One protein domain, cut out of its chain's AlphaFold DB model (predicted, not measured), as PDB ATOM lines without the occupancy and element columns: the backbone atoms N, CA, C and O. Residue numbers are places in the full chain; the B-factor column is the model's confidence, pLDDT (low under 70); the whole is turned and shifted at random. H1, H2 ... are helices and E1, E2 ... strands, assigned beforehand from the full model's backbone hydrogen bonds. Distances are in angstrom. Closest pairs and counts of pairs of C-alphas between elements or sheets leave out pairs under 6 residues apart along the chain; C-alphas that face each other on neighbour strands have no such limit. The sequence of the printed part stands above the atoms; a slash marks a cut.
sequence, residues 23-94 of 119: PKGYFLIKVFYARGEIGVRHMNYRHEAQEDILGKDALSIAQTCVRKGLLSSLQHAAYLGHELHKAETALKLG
ATOM      1  N   PRO A  23      58.486  48.656  27.247       95.69
ATOM      2  CA  PRO A  23      59.655  48.845  28.105       95.69
ATOM      3  C   PRO A  23      59.424  48.577  29.597       95.69
ATOM      4  O   PRO A  23      60.382  48.287  30.313       95.69
ATOM      5  N   LYS A  24      58.181  48.692  30.080       96.94
ATOM      6  CA  LYS A  24      57.850  48.484  31.492       96.94
ATOM      7  C   LYS A  24      57.651  47.023  31.883       96.94
ATOM      8  O   LYS A  24      57.769  46.725  33.069       96.94
ATOM      9  N   GLY A  25      57.445  46.127  30.918       97.12
ATOM     10  CA  GLY A  25      57.254  44.708  31.174       97.12
ATOM     11  C   GLY A  25      56.054  44.112  30.449       97.12
ATOM     12  O   GLY A  25      55.613  44.598  29.410       97.12
ATOM     13  N   TYR A  26      55.537  43.019  30.998       97.50
ATOM     14  CA  TYR A  26      54.412  42.266  30.447       97.50
ATOM     15  C   TYR A  26      53.460  41.812  31.553       97.50
ATOM     16  O   TYR A  26      53.789  41.854  32.742       97.50
ATOM     17  N   PHE A  27      52.267  41.375  31.158       98.38
ATOM     18  CA  PHE A  27      51.226  40.940  32.081       98.38
ATOM     19  C   PHE A  27      50.933  39.452  31.920       98.38
ATOM     20  O   PHE A  27      50.911  38.927  30.807       98.38
ATOM     21  N   LEU A  28      50.686  38.787  33.045       98.56
ATOM     22  CA  LEU A  28      50.109  37.451  33.101       98.56
ATOM     23  C   LEU A  28      48.707  37.559  33.689       98.56
ATOM     24  O   LEU A  28      48.535  38.150  34.757       98.56
ATOM     25  N   ILE A  29      47.720  36.986  33.009       98.69
ATOM     26  CA  ILE A  29      46.314  37.064  33.415       98.69
ATOM     27  C   ILE A  29      45.833  35.688  33.872       98.69
ATOM     28  O   ILE A  29      46.089  34.672  33.226       98.69
ATOM     29  N   LYS A  30      45.105  35.650  34.990       98.25
ATOM     30  CA  LYS A  30      44.469  34.440  35.513       98.25
ATOM     31  C   LYS A  30      43.042  34.731  35.952       98.25
ATOM     32  O   LYS A  30      42.782  35.735  36.607       98.25
ATOM     33  N   VAL A  31      42.130  33.810  35.651       98.44
ATOM     34  CA  VAL A  31      40.757  33.836  36.166       98.44
ATOM     35  C   VAL A  31      40.658  32.916  37.382       98.44
ATOM     36  O   VAL A  31      41.018  31.740  37.323       98.44
ATOM     37  N   PHE A  32      40.180  33.455  38.501       97.75
ATOM     38  CA  PHE A  32      39.925  32.731  39.741       97.75
ATOM     39  C   PHE A  32      38.421  32.478  39.884       97.75
ATOM     40  O   PHE A  32      37.722  33.198  40.597       97.75
ATOM     41  N   TYR A  33      37.921  31.442  39.206       96.06
ATOM     42  CA  TYR A  33      36.484  31.143  39.112       96.06
ATOM     43  C   TYR A  33      35.798  30.994  40.474       96.06
ATOM     44  O   TYR A  33      34.766  31.615  40.698       96.06
ATOM     45  N   ALA A  34      36.412  30.264  41.413       94.88
ATOM     46  CA  ALA A  34      35.881  30.083  42.768       94.88
ATOM     47  C   ALA A  34      35.700  31.407  43.535       94.88
ATOM     48  O   ALA A  34      34.823  31.526  44.383       94.88
ATOM     49  N   ARG A  35      36.530  32.412  43.226       95.00
ATOM     50  CA  ARG A  35      36.515  33.729  43.877       95.00
ATOM     51  C   ARG A  35      35.671  34.758  43.128       95.00
ATOM     52  O   ARG A  35      35.381  35.813  43.682       95.00
ATOM     53  N   GLY A  36      35.295  34.484  41.879       96.81
ATOM     54  CA  GLY A  36      34.627  35.477  41.043       96.81
ATOM     55  C   GLY A  36      35.538  36.651  40.665       96.81
ATOM     56  O   GLY A  36      35.059  37.781  40.596       96.81
ATOM     57  N   GLU A  37      36.842  36.414  40.484       98.00
ATOM     58  CA  GLU A  37      37.849  37.472  40.301       98.00
ATOM     59  C   GLU A  37      38.832  37.163  39.162       98.00
ATOM     60  O   GLU A  37      39.090  36.009  38.819       98.00
ATOM     61  N   ILE A  38      39.422  38.216  38.605       98.69
ATOM     62  CA  ILE A  38      40.523  38.187  37.645       98.69
ATOM     63  C   ILE A  38      41.758  38.729  38.362       98.69
ATOM     64  O   ILE A  38      41.695  39.765  39.026       98.69
ATOM     65  N   GLY A  39      42.882  38.035  38.220       98.56
ATOM     66  CA  GLY A  39      44.181  38.534  38.641       98.56
ATOM     67  C   GLY A  39      45.083  38.839  37.464       98.56
ATOM     68  O   GLY A  39      45.133  38.093  36.486       98.56
ATOM     69  N   VAL A  40      45.822  39.928  37.604       98.62
ATOM     70  CA  VAL A  40      46.852  40.372  36.679       98.62
ATOM     71  C   VAL A  40      48.146  40.502  37.443       98.62
ATOM     72  O   VAL A  40      48.211  41.238  38.423       98.62
ATOM     73  N   ARG A  41      49.183  39.830  36.967       98.69
ATOM     74  CA  ARG A  41      50.538  39.988  37.475       98.69
ATOM     75  C   ARG A  41      51.371  40.763  36.473       98.69
ATOM     76  O   ARG A  41      51.526  40.321  35.338       98.69
ATOM     77  N   HIS A  42      51.926  41.889  36.900       98.56
ATOM     78  CA  HIS A  42      52.910  42.643  36.134       98.56
ATOM     79  C   HIS A  42      54.315  42.079  36.376       98.56
ATOM     80  O   HIS A  42      54.746  41.929  37.522       98.56
ATOM     81  N   MET A  43      55.030  41.783  35.294       98.31
ATOM     82  CA  MET A  43      56.359  41.176  35.286       98.31
ATOM     83  C   MET A  43      57.334  42.080  34.542       98.31
ATOM     84  O   MET A  43      57.010  42.575  33.466       98.31
ATOM     85  N   ASN A  44      58.554  42.238  35.051       97.06
ATOM     86  CA  ASN A  44      59.625  42.845  34.261       97.06
ATOM     87  C   ASN A  44      60.311  41.800  33.348       97.06
ATOM     88  O   ASN A  44      60.076  40.595  33.464       97.06
ATOM     89  N   TYR A  45      61.215  42.235  32.466       95.88
ATOM     90  CA  TYR A  45      61.956  41.332  31.564       95.88
ATOM     91  C   TYR A  45      63.061  40.498  32.230       95.88
ATOM     92  O   TYR A  45      63.724  39.719  31.553       95.88
ATOM     93  N   ARG A  46      63.247  40.619  33.549       96.88
ATOM     94  CA  ARG A  46      64.026  39.668  34.358       96.88
ATOM     95  C   ARG A  46      63.151  38.568  34.967       96.88
ATOM     96  O   ARG A  46      63.640  37.782  35.769       96.88
ATOM     97  N   HIS A  47      61.874  38.506  34.582       95.12
ATOM     98  CA  HIS A  47      60.878  37.578  35.118       95.12
ATOM     99  C   HIS A  47      60.616  37.765  36.619       95.12
ATOM    100  O   HIS A  47      60.218  36.832  37.314       95.12
ATOM    101  N   GLU A  48      60.773  38.993  37.116       97.69
ATOM    102  CA  GLU A  48      60.483  39.351  38.501       97.69
ATOM    103  C   GLU A  48      59.074  39.952  38.587       97.69
ATOM    104  O   GLU A  48      58.749  40.906  37.866       97.69
ATOM    105  N   ALA A  49      58.242  39.423  39.486       97.88
ATOM    106  CA  ALA A  49      56.922  39.984  39.760       97.88
ATOM    107  C   ALA A  49      57.070  41.377  40.379       97.88
ATOM    108  O   ALA A  49      57.759  41.547  41.382       97.88
ATOM    109  N   GLN A  50      56.440  42.368  39.757       97.94
ATOM    110  CA  GLN A  50      56.467  43.751  40.224       97.94
ATOM    111  C   GLN A  50      55.210  44.077  41.027       97.94
ATOM    112  O   GLN A  50      55.286  44.769  42.038       97.94
ATOM    113  N   GLU A  51      54.053  43.588  40.574       98.00
ATOM    114  CA  GLU A  51      52.773  43.884  41.206       98.00
ATOM    115  C   GLU A  51      51.678  42.891  40.800       98.00
ATOM    116  O   GLU A  51      51.613  42.492  39.638       98.00
ATOM    117  N   ASP A  52      50.793  42.553  41.745       98.38
ATOM    118  CA  ASP A  52      49.548  41.823  41.497       98.38
ATOM    119  C   ASP A  52      48.346  42.775  41.628       98.38
ATOM    120  O   ASP A  52      48.196  43.481  42.625       98.38
ATOM    121  N   ILE A  53      47.469  42.768  40.627       98.62
ATOM    122  CA  ILE A  53      46.230  43.543  40.566       98.62
ATOM    123  C   ILE A  53      45.069  42.556  40.503       98.62
ATOM    124  O   ILE A  53      45.013  41.711  39.611       98.62
ATOM    125  N   LEU A  54      44.135  42.670  41.441       98.56
ATOM    126  CA  LEU A  54      42.937  41.835  41.510       98.56
ATOM    127  C   LEU A  54      41.696  42.695  41.268       98.56
ATOM    128  O   LEU A  54      41.613  43.823  41.754       98.56
ATOM    129  N   GLY A  55      40.720  42.164  40.538       98.12
ATOM    130  CA  GLY A  55      39.458  42.854  40.288       98.12
ATOM    131  C   GLY A  55      38.388  41.940  39.704       98.12
ATOM    132  O   GLY A  55      38.643  40.776  39.405       98.12
ATOM    133  N   LYS A  56      37.172  42.467  39.551       96.50
ATOM    134  CA  LYS A  56      36.010  41.711  39.046       96.50
ATOM    135  C   LYS A  56      35.631  42.052  37.605       96.50
ATOM    136  O   LYS A  56      34.872  41.311  36.991       96.50
ATOM    137  N   ASP A  57      36.155  43.153  37.075       98.06
ATOM    138  CA  ASP A  57      35.866  43.645  35.731       98.06
ATOM    139  C   ASP A  57      37.141  44.131  35.029       98.06
ATOM    140  O   ASP A  57      38.099  44.585  35.665       98.06
ATOM    141  N   ALA A  58      37.154  44.025  33.700       98.56
ATOM    142  CA  ALA A  58      38.320  44.331  32.886       98.56
ATOM    143  C   ALA A  58      38.714  45.810  32.956       98.56
ATOM    144  O   ALA A  58      39.902  46.138  33.015       98.56
ATOM    145  N   LEU A  59      37.726  46.711  32.958       98.50
ATOM    146  CA  LEU A  59      37.962  48.149  32.869       98.50
ATOM    147  C   LEU A  59      38.647  48.681  34.130       98.50
ATOM    148  O   LEU A  59      39.629  49.416  34.022       98.50
ATOM    149  N   SER A  60      38.183  48.282  35.316       98.69
ATOM    150  CA  SER A  60      38.785  48.660  36.597       98.69
ATOM    151  C   SER A  60      40.240  48.204  36.694       98.69
ATOM    152  O   SER A  60      41.105  48.974  37.124       98.69
ATOM    153  N   ILE A  61      40.535  46.977  36.255       98.75
ATOM    154  CA  ILE A  61      41.893  46.423  36.259       98.75
ATOM    155  C   ILE A  61      42.786  47.171  35.259       98.75
ATOM    156  O   ILE A  61      43.861  47.646  35.634       98.75
ATOM    157  N   ALA A  62      42.329  47.346  34.016       98.62
ATOM    158  CA  ALA A  62      43.073  48.056  32.976       98.62
ATOM    159  C   ALA A  62      43.384  49.503  33.395       98.62
ATOM    160  O   ALA A  62      44.531  49.943  33.334       98.62
ATOM    161  N   GLN A  63      42.382  50.229  33.902       98.38
ATOM    162  CA  GLN A  63      42.549  51.603  34.381       98.38
ATOM    163  C   GLN A  63      43.482  51.685  35.590       98.38
ATOM    164  O   GLN A  63      44.212  52.662  35.738       98.38
ATOM    165  N   THR A  64      43.506  50.662  36.444       98.69
ATOM    166  CA  THR A  64      44.481  50.586  37.536       98.69
ATOM    167  C   THR A  64      45.900  50.449  36.991       98.69
ATOM    168  O   THR A  64      46.764  51.231  37.379       98.69
ATOM    169  N   CYS A  65      46.133  49.553  36.027       98.44
ATOM    170  CA  CYS A  65      47.444  49.398  35.386       98.44
ATOM    171  C   CYS A  65      47.919  50.701  34.717       98.44
ATOM    172  O   CYS A  65      49.086  51.073  34.851       98.44
ATOM    173  N   VAL A  66      47.008  51.429  34.058       98.06
ATOM    174  CA  VAL A  66      47.289  52.740  33.450       98.06
ATOM    175  C   VAL A  66      47.620  53.791  34.511       98.06
ATOM    176  O   VAL A  66      48.673  54.418  34.423       98.06
ATOM    177  N   ARG A  67      46.779  53.964  35.544       98.12
ATOM    178  CA  ARG A  67      47.010  54.954  36.616       98.12
ATOM    179  C   ARG A  67      48.311  54.707  37.372       98.12
ATOM    180  O   ARG A  67      48.988  55.659  37.740       98.12
ATOM    181  N   LYS A  68      48.662  53.439  37.598       98.19
ATOM    182  CA  LYS A  68      49.929  53.051  38.234       98.19
ATOM    183  C   LYS A  68      51.125  53.123  37.284       98.19
ATOM    184  O   LYS A  68      52.256  52.937  37.719       98.19
ATOM    185  N   GLY A  69      50.894  53.390  35.999       97.38
ATOM    186  CA  GLY A  69      51.945  53.494  35.000       97.38
ATOM    187  C   GLY A  69      52.703  52.185  34.801       97.38
ATOM    188  O   GLY A  69      53.908  52.245  34.588       97.38
ATOM    189  N   LEU A  70      52.032  51.031  34.855       97.88
ATOM    190  CA  LEU A  70      52.655  49.708  34.666       97.88
ATOM    191  C   LEU A  70      52.937  49.378  33.195       97.88
ATOM    192  O   LEU A  70      53.628  48.422  32.887       97.88
ATOM    193  N   LEU A  71      52.420  50.189  32.279       97.00
ATOM    194  CA  LEU A  71      52.674  50.108  30.845       97.00
ATOM    195  C   LEU A  71      52.960  51.504  30.280       97.00
ATOM    196  O   LEU A  71      52.812  52.522  30.973       97.00
ATOM    197  N   SER A  72      53.448  51.555  29.049       96.56
ATOM    198  CA  SER A  72      53.828  52.788  28.355       96.56
ATOM    199  C   SER A  72      53.386  52.837  26.892       96.56
ATOM    200  O   SER A  72      53.261  53.928  26.338       96.56
ATOM    201  N   SER A  73      53.106  51.689  26.273       94.81
ATOM    202  CA  SER A  73      52.651  51.592  24.886       94.81
ATOM    203  C   SER A  73      51.124  51.581  24.787       94.81
ATOM    204  O   SER A  73      50.439  50.839  25.494       94.81
ATOM    205  N   LEU A  74      50.582  52.346  23.831       94.56
ATOM    206  CA  LEU A  74      49.158  52.293  23.481       94.56
ATOM    207  C   LEU A  74      48.761  50.937  22.886       94.56
ATOM    208  O   LEU A  74      47.660  50.461  23.143       94.56
ATOM    209  N   GLN A  75      49.655  50.294  22.130       92.81
ATOM    210  CA  GLN A  75      49.429  48.949  21.597       92.81
ATOM    211  C   GLN A  75      49.318  47.933  22.738       92.81
ATOM    212  O   GLN A  75      48.398  47.117  22.746       92.81
ATOM    213  N   HIS A  76      50.196  48.027  23.741       94.75
ATOM    214  CA  HIS A  76      50.124  47.157  24.913       94.75
ATOM    215  C   HIS A  76      48.879  47.439  25.764       94.75
ATOM    216  O   HIS A  76      48.253  46.501  26.249       94.75
ATOM    217  N   ALA A  77      48.459  48.704  25.887       96.12
ATOM    218  CA  ALA A  77      47.201  49.062  26.544       96.12
ATOM    219  C   ALA A  77      45.976  48.468  25.823       96.12
ATOM    220  O   ALA A  77      45.087  47.920  26.477       96.12
ATOM    221  N   ALA A  78      45.937  48.541  24.488       95.56
ATOM    222  CA  ALA A  78      44.863  47.964  23.680       95.56
ATOM    223  C   ALA A  78      44.815  46.433  23.811       95.56
ATOM    224  O   ALA A  78      43.747  45.866  24.045       95.56
ATOM    225  N   TYR A  79      45.975  45.777  23.736       95.69
ATOM    226  CA  TYR A  79      46.103  44.334  23.931       95.69
ATOM    227  C   TYR A  79      45.685  43.896  25.345       95.69
ATOM    228  O   TYR A  79      44.895  42.967  25.498       95.69
ATOM    229  N   LEU A  80      46.142  44.601  26.384       97.69
ATOM    230  CA  LEU A  80      45.753  44.313  27.765       97.69
ATOM    231  C   LEU A  80      44.234  44.431  27.945       97.69
ATOM    232  O   LEU A  80      43.619  43.559  28.549       97.69
ATOM    233  N   GLY A  81      43.615  45.478  27.389       98.25
ATOM    234  CA  GLY A  81      42.160  45.635  27.406       98.25
ATOM    235  C   GLY A  81      41.426  44.476  26.722       98.25
ATOM    236  O   GLY A  81      40.456  43.962  27.278       98.25
ATOM    237  N   HIS A  82      41.916  44.032  25.559       98.00
ATOM    238  CA  HIS A  82      41.382  42.877  24.830       98.00
ATOM    239  C   HIS A  82      41.422  41.597  25.676       98.00
ATOM    240  O   HIS A  82      40.389  40.952  25.880       98.00
ATOM    241  N   GLU A  83      42.586  41.256  26.233       98.69
ATOM    242  CA  GLU A  83      42.738  40.033  27.024       98.69
ATOM    243  C   GLU A  83      41.965  40.086  28.347       98.69
ATOM    244  O   GLU A  83      41.375  39.086  28.755       98.69
ATOM    245  N   LEU A  84      41.897  41.249  29.003       98.81
ATOM    246  CA  LEU A  84      41.106  41.404  30.224       98.81
ATOM    247  C   LEU A  84      39.610  41.266  29.964       98.81
ATOM    248  O   LEU A  84      38.917  40.623  30.749       98.81
ATOM    249  N   HIS A  85      39.107  41.817  28.859       98.75
ATOM    250  CA  HIS A  85      37.703  41.648  28.495       98.75
ATOM    251  C   HIS A  85      37.374  40.185  28.169       98.75
ATOM    252  O   HIS A  85      36.307  39.680  28.532       98.75
ATOM    253  N   LYS A  86      38.318  39.466  27.548       98.69
ATOM    254  CA  LYS A  86      38.220  38.020  27.323       98.69
ATOM    255  C   LYS A  86      38.187  37.245  28.645       98.69
ATOM    256  O   LYS A  86      37.329  36.381  28.820       98.69
ATOM    257  N   ALA A  87      39.050  37.594  29.599       98.69
ATOM    258  CA  ALA A  87      39.071  37.003  30.939       98.69
ATOM    259  C   ALA A  87      37.771  37.267  31.720       98.69
ATOM    260  O   ALA A  87      37.216  36.353  32.327       98.69
ATOM    261  N   GLU A  88      37.241  38.488  31.659       98.75
ATOM    262  CA  GLU A  88      35.959  38.851  32.272       98.75
ATOM    263  C   GLU A  88      34.791  38.074  31.658       98.75
ATOM    264  O   GLU A  88      33.929  37.565  32.375       98.75
ATOM    265  N   THR A  89      34.783  37.933  30.332       98.56
ATOM    266  CA  THR A  89      33.781  37.136  29.618       98.56
ATOM    267  C   THR A  89      33.848  35.669  30.035       98.56
ATOM    268  O   THR A  89      32.822  35.064  30.352       98.56
ATOM    269  N   ALA A  90      35.056  35.105  30.102       98.38
ATOM    270  CA  ALA A  90      35.275  33.737  30.550       98.38
ATOM    271  C   ALA A  90      34.787  33.519  31.986       98.38
ATOM    272  O   ALA A  90      34.102  32.533  32.256       98.38
ATOM    273  N   LEU A  91      35.071  34.464  32.886       97.94
ATOM    274  CA  LEU A  91      34.598  34.427  34.265       97.94
ATOM    275  C   LEU A  91      33.063  34.425  34.337       97.94
ATOM    276  O   LEU A  91      32.483  33.567  34.997       97.94
ATOM    277  N   LYS A  92      32.403  35.347  33.625       97.56
ATOM    278  CA  LYS A  92      30.936  35.489  33.626       97.56
ATOM    279  C   LYS A  92      30.211  34.275  33.046       97.56
ATOM    280  O   LYS A  92      29.121  33.942  33.500       97.56
ATOM    281  N   LEU A  93      30.796  33.627  32.040       97.25
ATOM    282  CA  LEU A  93      30.195  32.482  31.346       97.25
ATOM    283  C   LEU A  93      30.670  31.117  31.878       97.25
ATOM    284  O   LEU A  93      30.212  30.074  31.391       97.25
ATOM    285  N   GLY A  94      31.597  31.109  32.841       97.12
ATOM    286  CA  GLY A  94      32.230  29.896  33.356       97.12
ATOM    287  C   GLY A  94      33.016  29.132  32.286       97.12
ATOM    288  O   GLY A  94      32.966  27.907  32.249       97.12
TER     289      GLY A  94
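AT A GLANCE: This is residues 23 to 94 of the 119 residues of an uncharacterized protein of Candidatus Woesearchaeota archaeon (UniProt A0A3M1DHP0). A three-stranded sheet has one face covered by a helical hairpin, H1 and the longer H2, and its other face bare: two layers. The printed part has 72 residues, in chain order E1, E2, E3, H1, H2, class mixed. The sheet, order E1 - E2 - E3, is a meander, each strand the antiparallel neighbour of the one before. The whole is compact, radius of gyration of the C-alphas 11.6 A, spans 34 by 23 by 16 A.

IN THESE COORDINATES: E1, residues 26 to 32, begins at C-alpha (54.412, 42.266, 30.447) and spans 19.7 A; E2 is residues 37 to 43, 19.5 A; E3 49 to 55, 17.7 A. H1 is residues 58 to 67, 14.2 A; H2, 74 to 93, 28.5 A, ends at C-alpha (30.195, 32.482, 31.346).

HOW THE PARTS SIT: Within hydrogen-bond range are N 28 and O 41 of E1 and E2, 2.9 A, and N 40 and O 53 of E2 and E3, 2.8 A. H2 is over E1 and E2, H1 over E2 and E3, each at a height of 9.5 A over the sheet. H1 and H2 touch, closest C-alphas Ala 58 and Leu 84, 4.8 A. In both, every O i to N i+4 pair is within hydrogen-bond range.

THE WHOLE: The farthest C-alphas, Arg 46 and Leu 93, are 34.7 A apart. The printed part has no cut and no long link, and no printed residue has a pLDDT under 70.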